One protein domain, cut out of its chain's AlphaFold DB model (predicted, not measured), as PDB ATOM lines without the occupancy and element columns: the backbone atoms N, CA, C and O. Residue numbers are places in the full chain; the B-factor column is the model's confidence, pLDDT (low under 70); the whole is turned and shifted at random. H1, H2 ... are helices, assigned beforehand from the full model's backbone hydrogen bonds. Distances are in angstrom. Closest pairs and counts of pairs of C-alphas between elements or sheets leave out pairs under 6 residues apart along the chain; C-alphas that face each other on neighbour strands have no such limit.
ATOM      1  N   GLU A  33     116.099 120.350  99.352       94.31
ATOM      2  CA  GLU A  33     117.524 120.218  99.669       94.31
ATOM      3  C   GLU A  33     118.231 119.400  98.590       94.31
ATOM      4  O   GLU A  33     119.328 119.758  98.146       94.31
ATOM      5  N   VAL A  34     117.577 118.337  98.118       93.12
ATOM      6  CA  VAL A  34     118.075 117.518  97.013       93.12
ATOM      7  C   VAL A  34     118.091 118.307  95.706       93.12
ATOM      8  O   VAL A  34     119.120 118.310  95.028       93.12
ATOM      9  N   ASP A  35     117.014 119.014  95.355       93.12
ATOM     10  CA  ASP A  35     116.987 119.844  94.143       93.12
ATOM     11  C   ASP A  35     118.118 120.886  94.151       93.12
ATOM     12  O   ASP A  35     118.902 120.980  93.198       93.12
ATOM     13  N   GLN A  36     118.284 121.603  95.267       96.12
ATOM     14  CA  GLN A  36     119.362 122.573  95.424       96.12
ATOM     15  C   GLN A  36     120.742 121.918  95.287       96.12
ATOM     16  O   GLN A  36     121.577 122.409  94.524       96.12
ATOM     17  N   LEU A  37     120.983 120.790  95.964       96.75
ATOM     18  CA  LEU A  37     122.241 120.045  95.873       96.75
ATOM     19  C   LEU A  37     122.572 119.670  94.425       96.75
ATOM     20  O   LEU A  37     123.706 119.857  93.976       96.75
ATOM     21  N   LEU A  38     121.593 119.141  93.689       96.25
ATOM     22  CA  LEU A  38     121.790 118.731  92.304       96.25
ATOM     23  C   LEU A  38     122.062 119.934  91.406       96.25
ATOM     24  O   LEU A  38     122.942 119.859  90.546       96.25
ATOM     25  N   ASN A  39     121.341 121.039  91.585       96.12
ATOM     26  CA  ASN A  39     121.538 122.254  90.797       96.12
ATOM     27  C   ASN A  39     122.912 122.884  91.056       96.12
ATOM     28  O   ASN A  39     123.617 123.205  90.096       96.12
ATOM     29  N   GLU A  40     123.348 122.959  92.314       97.81
ATOM     30  CA  GLU A  40     124.698 123.398  92.686       97.81
ATOM     31  C   GLU A  40     125.777 122.498  92.067       97.81
ATOM     32  O   GLU A  40     126.736 122.986  91.464       97.81
ATOM     33  N   PHE A  41     125.609 121.178  92.178       98.19
ATOM     34  CA  PHE A  41     126.570 120.203  91.672       98.19
ATOM     35  C   PHE A  41     126.698 120.259  90.141       98.19
ATOM     36  O   PHE A  41     127.806 120.382  89.610       98.19
ATOM     37  N   LYS A  42     125.562 120.236  89.425       97.62
ATOM     38  CA  LYS A  42     125.503 120.370  87.958       97.62
ATOM     39  C   LYS A  42     126.102 121.705  87.513       97.62
ATOM     40  O   LYS A  42     126.933 121.730  86.606       97.62
ATOM     41  N   GLY A  43     125.714 122.801  88.165       97.81
ATOM     42  CA  GLY A  43     126.204 124.143  87.859       97.81
ATOM     43  C   GLY A  43     127.720 124.248  88.005       97.81
ATOM     44  O   GLY A  43     128.398 124.706  87.086       97.81
ATOM     45  N   LYS A  44     128.277 123.747  89.112       98.31
ATOM     46  CA  LYS A  44     129.722 123.793  89.359       98.31
ATOM     47  C   LYS A  44     130.516 122.951  88.355       98.31
ATOM     48  O   LYS A  44     131.532 123.423  87.841       98.31
ATOM     49  N   TYR A  45     130.034 121.757  88.000       98.06
ATOM     50  CA  TYR A  45     130.672 120.956  86.951       98.06
ATOM     51  C   TYR A  45     130.615 121.661  85.589       98.06
ATOM     52  O   TYR A  45     131.611 121.676  84.868       98.06
ATOM     53  N   ASN A  46     129.484 122.284  85.242       97.06
ATOM     54  CA  ASN A  46     129.348 123.021  83.984       97.06
ATOM     55  C   ASN A  46     130.359 124.171  83.885       97.06
ATOM     56  O   ASN A  46     130.922 124.382  82.814       97.06
ATOM     57  N   ILE A  47     130.643 124.866  84.993       98.06
ATOM     58  CA  ILE A  47     131.699 125.887  85.040       98.06
ATOM     59  C   ILE A  47     133.065 125.246  84.766       98.06
ATOM     60  O   ILE A  47     133.781 125.726  83.889       98.06
ATOM     61  N   CYS A  48     133.405 124.144  85.449       97.94
ATOM     62  CA  CYS A  48     134.666 123.421  85.222       97.94
ATOM     63  C   CYS A  48     134.829 123.008  83.753       97.94
ATOM     64  O   CYS A  48     135.892 123.182  83.158       97.94
ATOM     65  N   GLU A  49     133.764 122.476  83.151       96.38
ATOM     66  CA  GLU A  49     133.770 122.046  81.759       96.38
ATOM     67  C   GLU A  49     133.900 123.228  80.789       96.38
ATOM     68  O   GLU A  49     134.668 123.146  79.831       96.38
ATOM     69  N   ALA A  50     133.188 124.329  81.039       95.38
ATOM     70  CA  ALA A  50     133.227 125.520  80.197       95.38
ATOM     71  C   ALA A  50     134.620 126.163  80.180       95.38
ATOM     72  O   ALA A  50     135.151 126.424  79.101       95.38
ATOM     73  N   VAL A  51     135.248 126.356  81.348       95.75
ATOM     74  CA  VAL A  51     136.595 126.951  81.413       95.75
ATOM     75  C   VAL A  51     137.643 126.037  80.778       95.75
ATOM     76  O   VAL A  51     138.485 126.502  80.013       95.75
ATOM     77  N   TYR A  52     137.545 124.721  80.992       95.88
ATOM     78  CA  TYR A  52     138.420 123.760  80.324       95.88
ATOM     79  C   TYR A  52     138.252 123.795  78.797       95.88
ATOM     80  O   TYR A  52     139.237 123.716  78.061       95.88
ATOM     81  N   LYS A  53     137.018 123.940  78.296       94.88
ATOM     82  CA  LYS A  53     136.738 123.990  76.853       94.88
ATOM     83  C   LYS A  53     137.395 125.182  76.156       94.88
ATOM     84  O   LYS A  53     137.757 125.031  74.993       94.88
ATOM     85  N   VAL A  54     137.622 126.303  76.845       94.19
ATOM     86  CA  VAL A  54     138.409 127.432  76.306       94.19
ATOM     87  C   VAL A  54     139.838 126.984  75.984       94.19
ATOM     88  O   VAL A  54     140.312 127.166  74.864       94.19
ATOM     89  N   VAL A  55     140.499 126.321  76.936       94.88
ATOM     90  CA  VAL A  55     141.861 125.790  76.759       94.88
ATOM     91  C   VAL A  55     141.892 124.698  75.689       94.88
ATOM     92  O   VAL A  55     142.773 124.677  74.827       94.88
ATOM     93  N   LEU A  56     140.911 123.793  75.713       94.25
ATOM     94  CA  LEU A  56     140.813 122.716  74.734       94.25
ATOM     95  C   LEU A  56     140.654 123.260  73.311       94.25
ATOM     96  O   LEU A  56     141.321 122.756  72.413       94.25
ATOM     97  N   ALA A  57     139.807 124.270  73.105       93.06
ATOM     98  CA  ALA A  57     139.593 124.896  71.803       93.06
ATOM     99  C   ALA A  57     140.912 125.403  71.200       93.06
ATOM    100  O   ALA A  57     141.226 125.102  70.046       93.06
ATOM    101  N   GLU A  58     141.720 126.104  71.997       93.50
ATOM    102  CA  GLU A  58     143.013 126.620  71.549       93.50
ATOM    103  C   GLU A  58     144.019 125.492  71.280       93.50
ATOM    104  O   GLU A  58     144.672 125.466  70.239       93.50
ATOM    105  N   HIS A  59     144.079 124.490  72.158       93.31
ATOM    106  CA  HIS A  59     144.932 123.318  71.960       93.31
ATOM    107  C   HIS A  59     144.567 122.522  70.688       93.31
ATOM    108  O   HIS A  59     145.453 121.989  70.017       93.31
ATOM    109  N   GLN A  60     143.282 122.436  70.317       91.00
ATOM    110  CA  GLN A  60     142.858 121.820  69.051       91.00
ATOM    111  C   GLN A  60     143.219 122.701  67.844       91.00
ATOM    112  O   GLN A  60     143.707 122.172  66.840       91.00
ATOM    113  N   ARG A  61     143.050 124.027  67.958       90.12
ATOM    114  CA  ARG A  61     143.443 125.002  66.925       90.12
ATOM    115  C   ARG A  61     144.938 124.930  66.625       90.12
ATOM    116  O   ARG A  61     145.318 124.826  65.462       90.12
ATOM    117  N   ALA A  62     145.777 124.891  67.660       91.00
ATOM    118  CA  ALA A  62     147.228 124.746  67.538       91.00
ATOM    119  C   ALA A  62     147.645 123.434  66.843       91.00
ATOM    120  O   ALA A  62     148.700 123.363  66.218       91.00
ATOM    121  N   LYS A  63     146.796 122.398  66.893       89.50
ATOM    122  CA  LYS A  63     146.976 121.126  66.171       89.50
ATOM    123  C   LYS A  63     146.402 121.133  64.749       89.50
ATOM    124  O   LYS A  63     146.301 120.073  64.135       89.50
ATOM    125  N   GLY A  64     145.975 122.290  64.241       88.69
ATOM    126  CA  GLY A  64     145.360 122.429  62.920       88.69
ATOM    127  C   GLY A  64     143.969 121.796  62.809       88.69
ATOM    128  O   GLY A  64     143.473 121.600  61.700       88.69
ATOM    129  N   ARG A  65     143.325 121.449  63.933       85.25
ATOM    130  CA  ARG A  65     141.962 120.905  63.916       85.25
ATOM    131  C   ARG A  65     140.949 122.042  63.864       85.25
ATOM    132  O   ARG A  65     141.100 123.055  64.541       85.25
ATOM    133  N   LYS A  66     139.886 121.858  63.076       77.50
ATOM    134  CA  LYS A  66     138.746 122.780  63.073       77.50
ATOM    135  C   LYS A  66     138.022 122.672  64.411       77.50
ATOM    136  O   LYS A  66     137.711 121.562  64.844       77.50
ATOM    137  N   ASN A  67     137.734 123.812  65.035       68.75
ATOM    138  CA  ASN A  67     136.786 123.843  66.139       68.75
ATOM    139  C   ASN A  67     135.420 123.434  65.598       68.75
ATOM    140  O   ASN A  67     134.861 124.096  64.727       68.75
ATOM    141  N   THR A  68     134.919 122.310  66.089       71.62
ATOM    142  CA  THR A  68     133.515 121.940  65.960       71.62
ATOM    143  C   THR A  68     132.767 122.522  67.149       71.62
ATOM    144  O   THR A  68     133.321 122.556  68.249       71.62
ATOM    145  N   ASP A  69     131.498 122.886  66.971       65.81
ATOM    146  CA  ASP A  69     130.646 123.397  68.062       65.81
ATOM    147  C   ASP A  69     130.563 122.429  69.262       65.81
ATOM    148  O   ASP A  69     130.276 122.821  70.391       65.81
ATOM    149  N   TYR A  70     130.885 121.151  69.035       72.38
ATOM    150  CA  TYR A  70     130.909 120.092  70.035       72.38
ATOM    151  C   TYR A  70     132.341 119.664  70.379       72.38
ATOM    152  O   TYR A  70     132.901 118.756  69.765       72.38
ATOM    153  N   LEU A  71     132.938 120.297  71.393       83.00
ATOM    154  CA  LEU A  71     134.185 119.821  71.997       83.00
ATOM    155  C   LEU A  71     133.888 118.760  73.061       83.00
ATOM    156  O   LEU A  71     133.347 119.056  74.130       83.00
ATOM    157  N   THR A  72     134.273 117.517  72.787       84.31
ATOM    158  CA  THR A  72     134.114 116.411  73.739       84.31
ATOM    159  C   THR A  72     135.251 116.399  74.754       84.31
ATOM    160  O   THR A  72     136.423 116.300  74.392       84.31
ATOM    161  N   VAL A  73     134.912 116.423  76.045       87.25
ATOM    162  CA  VAL A  73     135.894 116.322  77.131       87.25
ATOM    163  C   VAL A  73     136.246 114.862  77.404       87.25
ATOM    164  O   VAL A  73     135.414 114.085  77.892       87.25
ATOM    165  N   THR A  74     137.490 114.487  77.102       87.50
ATOM    166  CA  THR A  74     138.036 113.142  77.331       87.50
ATOM    167  C   THR A  74     139.344 113.200  78.118       87.50
ATOM    168  O   THR A  74     140.205 114.044  77.870       87.50
ATOM    169  N   MET A  75     139.542 112.259  79.047       89.00
ATOM    170  CA  MET A  75     140.761 112.209  79.869       89.00
ATOM    171  C   MET A  75     142.050 111.988  79.080       89.00
ATOM    172  O   MET A  75     143.123 112.320  79.570       89.00
ATOM    173  N   SER A  76     141.968 111.452  77.861       87.12
ATOM    174  CA  SER A  76     143.137 111.338  76.989       87.12
ATOM    175  C   SER A  76     143.633 112.694  76.483       87.12
ATOM    176  O   SER A  76     144.755 112.768  76.001       87.12
ATOM    177  N   GLN A  77     142.826 113.755  76.582       90.75
ATOM    178  CA  GLN A  77     143.168 115.099  76.109       90.75
ATOM    179  C   GLN A  77     143.311 116.114  77.242       90.75
ATOM    180  O   GLN A  77     144.125 117.024  77.110       90.75
ATOM    181  N   VAL A  78     142.566 115.941  78.341       93.69
ATOM    182  CA  VAL A  78     142.505 116.904  79.453       93.69
ATOM    183  C   VAL A  78     143.891 117.301  79.981       93.69
ATOM    184  O   VAL A  78     144.190 118.494  79.949       93.69
ATOM    185  N   PRO A  79     144.783 116.365  80.376       94.38
ATOM    186  CA  PRO A  79     146.090 116.750  80.909       94.38
ATOM    187  C   PRO A  79     146.961 117.478  79.879       94.38
ATOM    188  O   PRO A  79     147.647 118.435  80.214       94.38
ATOM    189  N   TYR A  80     146.914 117.061  78.610       93.56
ATOM    190  CA  TYR A  80     147.738 117.658  77.558       93.56
ATOM    191  C   TYR A  80     147.289 119.069  77.189       93.56
ATOM    192  O   TYR A  80     148.134 119.927  76.964       93.56
ATOM    193  N   ALA A  81     145.977 119.312  77.127       94.94
ATOM    194  CA  ALA A  81     145.440 120.637  76.844       94.94
ATOM    195  C   ALA A  81     145.785 121.622  77.972       94.94
ATOM    196  O   ALA A  81     146.219 122.735  77.703       94.94
ATOM    197  N   LEU A  82     145.652 121.190  79.229       96.31
ATOM    198  CA  LEU A  82     145.998 122.013  80.387       96.31
ATOM    199  C   LEU A  82     147.506 122.291  80.462       96.31
ATOM    200  O   LEU A  82     147.898 123.442  80.622       96.31
ATOM    201  N   ASN A  83     148.348 121.282  80.225       95.38
ATOM    202  CA  ASN A  83     149.798 121.472  80.150       95.38
ATOM    203  C   ASN A  83     150.214 122.388  78.984       95.38
ATOM    204  O   ASN A  83     151.136 123.182  79.128       95.38
ATOM    205  N   PHE A  84     149.525 122.319  77.837       95.19
ATOM    206  CA  PHE A  84     149.742 123.241  76.714       95.19
ATOM    207  C   PHE A  84     149.517 124.709  77.114       95.19
ATOM    208  O   PHE A  84     150.241 125.578  76.641       95.19
ATOM    209  N   ALA A  85     148.568 124.976  78.013       95.25
ATOM    210  CA  ALA A  85     148.328 126.307  78.564       95.25
ATOM    211  C   ALA A  85     149.167 126.627  79.819       95.25
ATOM    212  O   ALA A  85     148.924 127.643  80.462       95.25
ATOM    213  N   GLY A  86     150.149 125.788  80.171       95.19
ATOM    214  CA  GLY A  86     151.067 126.025  81.291       95.19
ATOM    215  C   GLY A  86     150.549 125.606  82.670       95.19
ATOM    216  O   GLY A  86     151.207 125.890  83.668       95.19
ATOM    217  N   TYR A  87     149.408 124.916  82.757       96.06
ATOM    218  CA  TYR A  87     148.872 124.458  84.041       96.06
ATOM    219  C   TYR A  87     149.520 123.151  84.517       96.06
ATOM    220  O   TYR A  87     149.611 122.178  83.765       96.06
ATOM    221  N   GLY A  88     149.880 123.107  85.803       92.81
ATOM    222  CA  GLY A  88     150.524 121.972  86.475       92.81
ATOM    223  C   GLY A  88     149.577 121.074  87.280       92.81
ATOM    224  O   GLY A  88     149.935 120.658  88.378       92.81
ATOM    225  N   PHE A  89     148.378 120.788  86.768       95.31
ATOM    226  CA  PHE A  89     147.373 120.001  87.491       95.31
ATOM    227  C   PHE A  89     147.827 118.569  87.808       95.31
ATOM    228  O   PHE A  89     148.343 117.855  86.942       95.31
ATOM    229  N   ASP A  90     147.492 118.092  89.010       93.94
ATOM    230  CA  ASP A  90     147.596 116.673  89.346       93.94
ATOM    231  C   ASP A  90     146.646 115.825  88.476       93.94
ATOM    232  O   ASP A  90     145.438 116.061  88.373       93.94
ATOM    233  N   LYS A  91     147.192 114.772  87.861       93.50
ATOM    234  CA  LYS A  91     146.433 113.856  87.006       93.50
ATOM    235  C   LYS A  91     145.358 113.096  87.784       93.50
ATOM    236  O   LYS A  91     144.335 112.757  87.183       93.50
ATOM    237  N   ALA A  92     145.567 112.812  89.073       94.81
ATOM    238  CA  ALA A  92     144.550 112.140  89.876       94.81
ATOM    239  C   ALA A  92     143.341 113.057  90.109       94.81
ATOM    240  O   ALA A  92     142.218 112.626  89.851       94.81
ATOM    241  N   LEU A  93     143.560 114.333  90.454       96.75
ATOM    242  CA  LEU A  93     142.498 115.346  90.521       96.75
ATOM    243  C   LEU A  93     141.695 115.426  89.212       96.75
ATOM    244  O   LEU A  93     140.468 115.317  89.222       96.75
ATOM    245  N   LEU A  94     142.377 115.550  88.068       96.88
ATOM    246  CA  LEU A  94     141.712 115.595  86.760       96.88
ATOM    247  C   LEU A  94     140.913 114.316  86.474       96.88
ATOM    248  O   LEU A  94     139.831 114.380  85.888       96.88
ATOM    249  N   GLY A  95     141.425 113.161  86.909       96.38
ATOM    250  CA  GLY A  95     140.740 111.874  86.829       96.38
ATOM    251  C   GLY A  95     139.447 111.834  87.639       96.38
ATOM    252  O   GLY A  95     138.436 111.355  87.129       96.38
ATOM    253  N   GLU A  96     139.439 112.386  88.850       97.56
ATOM    254  CA  GLU A  96     138.228 112.457  89.676       97.56
ATOM    255  C   GLU A  96     137.163 113.389  89.077       97.56
ATOM    256  O   GLU A  96     135.966 113.128  89.219       97.56
ATOM    257  N   ILE A  97     137.567 114.440  88.354       97.38
ATOM    258  CA  ILE A  97     136.635 115.402  87.746       97.38
ATOM    259  C   ILE A  97     136.117 114.906  86.390       97.38
ATOM    260  O   ILE A  97     134.911 114.742  86.204       97.38
ATOM    261  N   PHE A  98     137.019 114.654  85.438       96.75
ATOM    262  CA  PHE A  98     136.691 114.409  84.026       96.75
ATOM    263  C   PHE A  98     136.789 112.931  83.611       96.75
ATOM    264  O   PHE A  98     136.476 112.581  82.464       96.75
ATOM    265  N   GLY A  99     137.226 112.056  84.520       94.62
ATOM    266  CA  GLY A  99     137.396 110.626  84.279       94.62
ATOM    267  C   GLY A  99     136.105 109.855  84.061       94.62
ATOM    268  O   GLY A  99     135.004 110.305  84.376       94.62
ATOM    269  N   ALA A 100     136.261 108.654  83.503       92.69
ATOM    270  CA  ALA A 100     135.163 107.719  83.273       92.69
ATOM    271  C   ALA A 100     134.926 106.758  84.453       92.69
ATOM    272  O   ALA A 100     133.864 106.143  84.518       92.69
ATOM    273  N   SER A 101     135.896 106.625  85.360       92.19
ATOM    274  CA  SER A 101     135.844 105.753  86.535       92.19
ATOM    275  C   SER A 101     136.778 106.263  87.635       92.19
ATOM    276  O   SER A 101     137.767 106.939  87.352       92.19
ATOM    277  N   SER A 102     136.458 105.922  88.884       91.88
ATOM    278  CA  SER A 102     137.303 106.140  90.058       91.88
ATOM    279  C   SER A 102     137.244 104.909  90.966       91.88
ATOM    280  O   SER A 102     136.292 104.131  90.929       91.88
ATOM    281  N   LYS A 103     138.278 104.721  91.792       89.75
ATOM    282  CA  LYS A 103     138.284 103.695  92.848       89.75
ATOM    283  C   LYS A 103     137.374 104.067  94.026       89.75
ATOM    284  O   LYS A 103     137.061 103.202  94.833       89.75
ATOM    285  N   LYS A 104     136.975 105.340  94.131       87.62
ATOM    286  CA  LYS A 104     136.168 105.893  95.230       87.62
ATOM    287  C   LYS A 104     134.666 105.936  94.922       87.62
ATOM    288  O   LYS A 104     133.901 106.445  95.733       87.62
ATOM    289  N   GLY A 105     134.255 105.444  93.752       93.00
ATOM    290  CA  GLY A 105     132.886 105.542  93.246       93.00
ATOM    291  C   GLY A 105     132.833 106.169  91.855       93.00
ATOM    292  O   GLY A 105     133.803 106.118  91.092       93.00
ATOM    293  N   LYS A 106     131.692 106.765  91.500       96.31
ATOM    294  CA  LYS A 106     131.558 107.525  90.252       96.31
ATOM    295  C   LYS A 106     132.391 108.817  90.358       96.31
ATOM    296  O   LYS A 106     132.516 109.424  91.422       96.31
ATOM    297  N   THR A 107     132.989 109.226  89.241       97.31
ATOM    298  CA  THR A 107     133.667 110.529  89.108       97.31
ATOM    299  C   THR A 107     132.642 111.659  89.066       97.31
ATOM    300  O   THR A 107     131.456 111.412  88.820       97.31
ATOM    301  N   VAL A 108     133.087 112.910  89.220       97.75
ATOM    302  CA  VAL A 108     132.200 114.083  89.145       97.75
ATOM    303  C   VAL A 108     131.424 114.091  87.823       97.75
ATOM    304  O   VAL A 108     130.198 114.189  87.832       97.75
ATOM    305  N   LYS A 109     132.108 113.890  86.687       96.75
ATOM    306  CA  LYS A 109     131.471 113.789  85.365       96.75
ATOM    307  C   LYS A 109     130.399 112.701  85.310       96.75
ATOM    308  O   LYS A 109     129.305 112.952  84.815       96.75
ATOM    309  N   LYS A 110     130.686 111.496  85.813       96.50
ATOM    310  CA  LYS A 110     129.747 110.364  85.731       96.50
ATOM    311  C   LYS A 110     128.554 110.532  86.668       96.50
ATOM    312  O   LYS A 110     127.457 110.113  86.309       96.50
ATOM    313  N   LEU A 111     128.750 111.166  87.823       97.56
ATOM    314  CA  LEU A 111     127.653 111.582  88.694       97.56
ATOM    315  C   LEU A 111     126.789 112.637  88.008       97.56
ATOM    316  O   LEU A 111     125.573 112.476  87.975       97.56
ATOM    317  N   ARG A 112     127.404 113.647  87.377       96.94
ATOM    318  CA  ARG A 112     126.687 114.682  86.619       96.94
ATOM    319  C   ARG A 112     125.862 114.063  85.495       96.94
ATOM    320  O   ARG A 112     124.678 114.352  85.403       96.94
ATOM    321  N   ASP A 113     126.446 113.180  84.684       95.38
ATOM    322  CA  ASP A 113     125.730 112.459  83.621       95.38
ATOM    323  C   ASP A 113     124.508 111.700  84.181       95.38
ATOM    324  O   ASP A 113     123.406 111.800  83.637       95.38
ATOM    325  N   ALA A 114     124.685 110.977  85.293       95.62
ATOM    326  CA  ALA A 114     123.629 110.176  85.914       95.62
ATOM    327  C   ALA A 114     122.472 111.029  86.466       95.62
ATOM    328  O   ALA A 114     121.314 110.615  86.375       95.62
ATOM    329  N   VAL A 115     122.760 112.229  86.986       95.69
ATOM    330  CA  VAL A 115     121.726 113.149  87.493       95.69
ATOM    331  C   VAL A 115     121.185 114.131  86.452       95.69
ATOM    332  O   VAL A 115     120.168 114.771  86.697       95.69
ATOM    333  N   SER A 116     121.814 114.238  85.280       93.19
ATOM    334  CA  SER A 116     121.308 115.031  84.153       93.19
ATOM    335  C   SER A 116     120.348 114.253  83.251       93.19
ATOM    336  O   SER A 116     119.420 114.853  82.720       93.19
ATOM    337  N   HIS A 117     120.569 112.950  83.039       88.06
ATOM    338  CA  HIS A 117     119.801 112.175  82.052       88.06
ATOM    339  C   HIS A 117     118.657 111.340  82.635       88.06
ATOM    340  O   HIS A 117     117.700 111.067  81.918       88.06
ATOM    341  N   GLY A 118     118.742 110.935  83.904       81.56
ATOM    342  CA  GLY A 118     117.712 110.093  84.528       81.56
ATOM    343  C   GLY A 118     117.535 110.290  86.029       81.56
ATOM    344  O   GLY A 118     116.723 109.600  86.630       81.56
ATOM    345  N   ILE A 119     118.284 111.208  86.653       88.62
ATOM    346  CA  ILE A 119     118.218 111.477  88.100       88.62
ATOM    347  C   ILE A 119     118.289 110.178  88.909       88.62
ATOM    348  O   ILE A 119     117.399 109.841  89.686       88.62
ATOM    349  N   ASP A 120     119.338 109.401  88.650       92.50
ATOM    350  CA  ASP A 120     119.610 108.132  89.327       92.50
ATOM    351  C   ASP A 120     119.685 108.351  90.849       92.50
ATOM    352  O   ASP A 120     120.572 109.057  91.333       92.50
ATOM    353  N   SER A 121     118.776 107.728  91.610       91.38
ATOM    354  CA  SER A 121     118.697 107.889  93.068       91.38
ATOM    355  C   SER A 121     119.989 107.487  93.791       91.38
ATOM    356  O   SER A 121     120.357 108.127  94.775       91.38
ATOM    357  N   ASN A 122     120.725 106.489  93.293       94.06
ATOM    358  CA  ASN A 122     122.016 106.101  93.869       94.06
ATOM    359  C   ASN A 122     123.074 107.177  93.603       94.06
ATOM    360  O   ASN A 122     123.912 107.447  94.457       94.06
ATOM    361  N   ALA A 123     123.029 107.825  92.433       96.12
ATOM    362  CA  ALA A 123     123.905 108.958  92.143       96.12
ATOM    363  C   ALA A 123     123.578 110.170  93.030       96.12
ATOM    364  O   ALA A 123     124.500 110.822  93.511       96.12
ATOM    365  N   VAL A 124     122.296 110.443  93.296       95.56
ATOM    366  CA  VAL A 124     121.877 111.496  94.240       95.56
ATOM    367  C   VAL A 124     122.434 111.221  95.640       95.56
ATOM    368  O   VAL A 124     123.055 112.099  96.242       95.56
ATOM    369  N   GLN A 125     122.275 109.990  96.136       95.88
ATOM    370  CA  GLN A 125     122.815 109.578  97.435       95.88
ATOM    371  C   GLN A 125     124.340 109.699  97.488       95.88
ATOM    372  O   GLN A 125     124.881 110.218  98.463       95.88
ATOM    373  N   GLU A 126     125.038 109.278  96.431       97.50
ATOM    374  CA  GLU A 126     126.495 109.378  96.355       97.50
ATOM    375  C   GLU A 126     126.972 110.840  96.349       97.50
ATOM    376  O   GLU A 126     127.912 111.172  97.071       97.50
ATOM    377  N   ILE A 127     126.305 111.732  95.604       97.56
ATOM    378  CA  ILE A 127     126.612 113.173  95.608       97.56
ATOM    379  C   ILE A 127     126.416 113.761  97.005       97.56
ATOM    380  O   ILE A 127     127.253 114.544  97.452       97.56
ATOM    381  N   SER A 128     125.341 113.383  97.700       96.81
ATOM    382  CA  SER A 128     125.075 113.850  99.062       96.81
ATOM    383  C   SER A 128     126.153 113.367 100.040       96.81
ATOM    384  O   SER A 128     126.800 114.176 100.708       96.81
ATOM    385  N   ALA A 129     126.448 112.064 100.041       97.50
ATOM    386  CA  ALA A 129     127.438 111.459 100.932       97.50
ATOM    387  C   ALA A 129     128.864 111.979 100.688       97.50
ATOM    388  O   ALA A 129     129.633 112.172 101.630       97.50
ATOM    389  N   ARG A 130     129.223 112.239  99.425       97.56
ATOM    390  CA  ARG A 130     130.556 112.707  99.016       97.56
ATOM    391  C   ARG A 130     130.586 114.205  98.699       97.56
ATOM    392  O   ARG A 130     131.527 114.662  98.050       97.56
ATOM    393  N   LYS A 131     129.609 114.997  99.172       97.12
ATOM    394  CA  LYS A 131     129.457 116.422  98.804       97.12
ATOM    395  C   LYS A 131     130.760 117.201  98.962       97.12
ATOM    396  O   LYS A 131     131.250 117.787  98.002       97.12
ATOM    397  N   LYS A 132     131.358 117.170 100.156       97.81
ATOM    398  CA  LYS A 132     132.597 117.910 100.453       97.81
ATOM    399  C   LYS A 132     133.758 117.492  99.546       97.81
ATOM    400  O   LYS A 132     134.516 118.344  99.099       97.81
ATOM    401  N   GLU A 133     133.887 116.197  99.277       97.81
ATOM    402  CA  GLU A 133     134.947 115.642  98.433       97.81
ATOM    403  C   GLU A 133     134.783 116.097  96.974       97.81
ATOM    404  O   GLU A 133     135.690 116.694  96.399       97.81
ATOM    405  N   LEU A 134     133.601 115.868  96.394       98.31
ATOM    406  CA  LEU A 134     133.326 116.147  94.986       98.31
ATOM    407  C   LEU A 134     133.351 117.649  94.675       98.31
ATOM    408  O   LEU A 134     133.903 118.060  93.653       98.31
ATOM    409  N   PHE A 135     132.777 118.471  95.559       98.56
ATOM    410  CA  PHE A 135     132.857 119.925  95.439       98.56
ATOM    411  C   PHE A 135     134.292 120.406  95.636       98.56
ATOM    412  O   PHE A 135     134.742 121.242  94.861       98.56
ATOM    413  N   GLY A 136     135.031 119.817  96.582       98.44
ATOM    414  CA  GLY A 136     136.442 120.114  96.803       98.44
ATOM    415  C   GLY A 136     137.301 119.892  95.560       98.44
ATOM    416  O   GLY A 136     138.113 120.749  95.235       98.44
ATOM    417  N   TYR A 137     137.089 118.804  94.808       98.38
ATOM    418  CA  TYR A 137     137.806 118.594  93.543       98.38
ATOM    419  C   TYR A 137     137.550 119.724  92.538       98.38
ATOM    420  O   TYR A 137     138.493 120.275  91.969       98.38
ATOM    421  N   MET A 138     136.284 120.097  92.342       98.56
ATOM    422  CA  MET A 138     135.919 121.185  91.432       98.56
ATOM    423  C   MET A 138     136.445 122.543  91.908       98.56
ATOM    424  O   MET A 138     136.921 123.331  91.097       98.56
ATOM    425  N   ASP A 139     136.392 122.815  93.211       98.50
ATOM    426  CA  ASP A 139     136.871 124.070  93.792       98.50
ATOM    427  C   ASP A 139     138.389 124.213  93.672       98.50
ATOM    428  O   ASP A 139     138.861 125.274  93.266       98.50
ATOM    429  N   THR A 140     139.149 123.143  93.924       98.06
ATOM    430  CA  THR A 140     140.598 123.114  93.681       98.06
ATOM    431  C   THR A 140     140.904 123.400  92.215       98.06
ATOM    432  O   THR A 140     141.694 124.295  91.919       98.06
ATOM    433  N   PHE A 141     140.210 122.722  91.293       98.06
ATOM    434  CA  PHE A 141     140.391 122.949  89.861       98.06
ATOM    435  C   PHE A 141     140.144 124.413  89.466       98.06
ATOM    436  O   PHE A 141     140.985 125.041  88.828       98.06
ATOM    437  N   LEU A 142     139.011 124.985  89.882       97.81
ATOM    438  CA  LEU A 142     138.658 126.370  89.561       97.81
ATOM    439  C   LEU A 142     139.578 127.393  90.240       97.81
ATOM    440  O   LEU A 142     139.818 128.463  89.679       97.81
ATOM    441  N   SER A 143     140.090 127.086  91.432       97.00
ATOM    442  CA  SER A 143     141.047 127.941  92.137       97.00
ATOM    443  C   SER A 143     142.385 128.010  91.406       97.00
ATOM    444  O   SER A 143     142.926 129.102  91.235       97.00
ATOM    445  N   GLU A 144     142.906 126.878  90.929       95.75
ATOM    446  CA  GLU A 144     144.134 126.848  90.127       95.75
ATOM    447  C   GLU A 144     143.963 127.619  88.810       95.75
ATOM    448  O   GLU A 144     144.805 128.450  88.482       95.75
ATOM    449  N   ILE A 145     142.831 127.452  88.107       95.94
ATOM    450  CA  ILE A 145     142.529 128.258  86.906       95.94
ATOM    451  C   ILE A 145     142.538 129.763  87.220       95.94
ATOM    452  O   ILE A 145     143.056 130.553  86.437       95.94
ATOM    453  N   ARG A 146     141.969 130.178  88.358       95.06
ATOM    454  CA  ARG A 146     141.877 131.596  88.742       95.06
ATOM    455  C   ARG A 146     143.227 132.213  89.111       95.06
ATOM    456  O   ARG A 146     143.402 133.412  88.928       95.06
ATOM    457  N   THR A 147     144.128 131.427  89.690       91.69
ATOM    458  CA  THR A 147     145.382 131.919  90.289       91.69
ATOM    459  C   THR A 147     146.593 131.800  89.371       91.69
ATOM    460  O   THR A 147     147.633 132.364  89.687       91.69
ATOM    461  N   ALA A 148     146.471 131.104  88.240       80.69
ATOM    462  CA  ALA A 148     147.546 130.976  87.256       80.69
ATOM    463  C   ALA A 148     147.717 132.202  86.333       80.69
ATOM    464  O   ALA A 148     148.564 132.159  85.440       80.69
ATOM    465  N   ALA A 149     146.896 133.246  86.506       58.12
ATOM    466  CA  ALA A 149     146.943 134.494  85.739       58.12
ATOM    467  C   ALA A 149     147.825 135.556  86.409       58.12
ATOM    468  O   ALA A 149     147.796 135.643  87.657       58.12
TER     469      ALA A 149
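What this domain is: This is residues 33 to 149 of the 149 residues of an uncharacterized protein of Clostridiales bacterium (UniProt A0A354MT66). One long helix, H1, makes the length of the domain, and the shorter helices are gathered along one side of it: H4 and H5 toward its first residues, H2 toward its last, and H6, the second longest, crossing it aslant. H3 packs among H2, H4 and H6, and residues 63 to 77 fold back from the far end of H1 to reach H2. The printed part has 117 residues with six named helices, H1 to H6 in that order, and no named strand; its class is all helix, and the helix packing is mostly crossed. It is compact, with a radius of gyration of the C-alphas of 14.5 A, and elongated, spanning 44 by 28 by 25 A.

How they stand to each other: H1, residues 33 to 62, is the hub, touching four other helices; it has a kink of 25 degrees near residue 52. With residues 52 to 59 alone it touches H2, residues 78 to 84, at a steep tilt of 45 degrees, the same way; the closest C-alphas, those of Leu 56 and Ala 81, are 5.5 A apart. H3, residues 91 to 98, touches H2, with the C-alphas of Pro 79 and Lys 91 closest at 6.8 A; H3 and H1 are near each other. H4, residues 108 to 117, runs the same way as H3 at a shallow tilt of 7 degrees, and they touch, with the C-alphas of Ile 97 and Val 108 closest at 4.8 A. H4 touches residues 38 to 45 of H1 alone, with the C-alphas of Lys 42 and Arg 112 closest at 6.0 A. H5, residues 121 to 129, forms a helical hairpin with H4, opposite ways at a steep tilt of 38 degrees; the closest C-alphas, those of Leu 111 and Ala 123, are 5.7 A apart. H5 and H1 only just touch, with 3 pairs of C-alphas within 8 A, the closest being those of Leu 38 and Val 124 at 7.5 A. H6, residues 131 to 147, touches H1 with residues 135 to 142 alone, the same way at 36 degrees, only just a steep tilt; the C-alphas of Cys 48 and Leu 142 are closest at 6.6 A. H6 touches H3 with residues 134 to 141 alone, the C-alphas of Leu 93 and Tyr 137 being closest at 6.5 A. H2 and H6 are apart. Every O i to N i+4 pair is within hydrogen-bond range in H2, H3, H4, H5 and H6; in H1, 25 of 26 are.

Where its parts are: H1 begins at C-alpha 33 (117.524, 120.218, 99.669) and ends at C-alpha 62 (147.228, 124.746, 67.538), 44.0 A away. H6 measures 23.8 A and ends at C-alpha 147 (145.382, 131.919, 90.289). H4 measures 14.4 A, H5 12.3 A, H3 10.2 A and H2 10.0 A.

The domain as a whole: The C-alphas of Glu 33 and Gly 64, the two farthest apart, are 46.2 A apart. The printed part has no cut and ends at the chain's last residue, 149. The link from H1 to H2, 15 residues, is long. Mean pLDDT of the printed part is 93.1; residues 67, 69 and 149 are under 70.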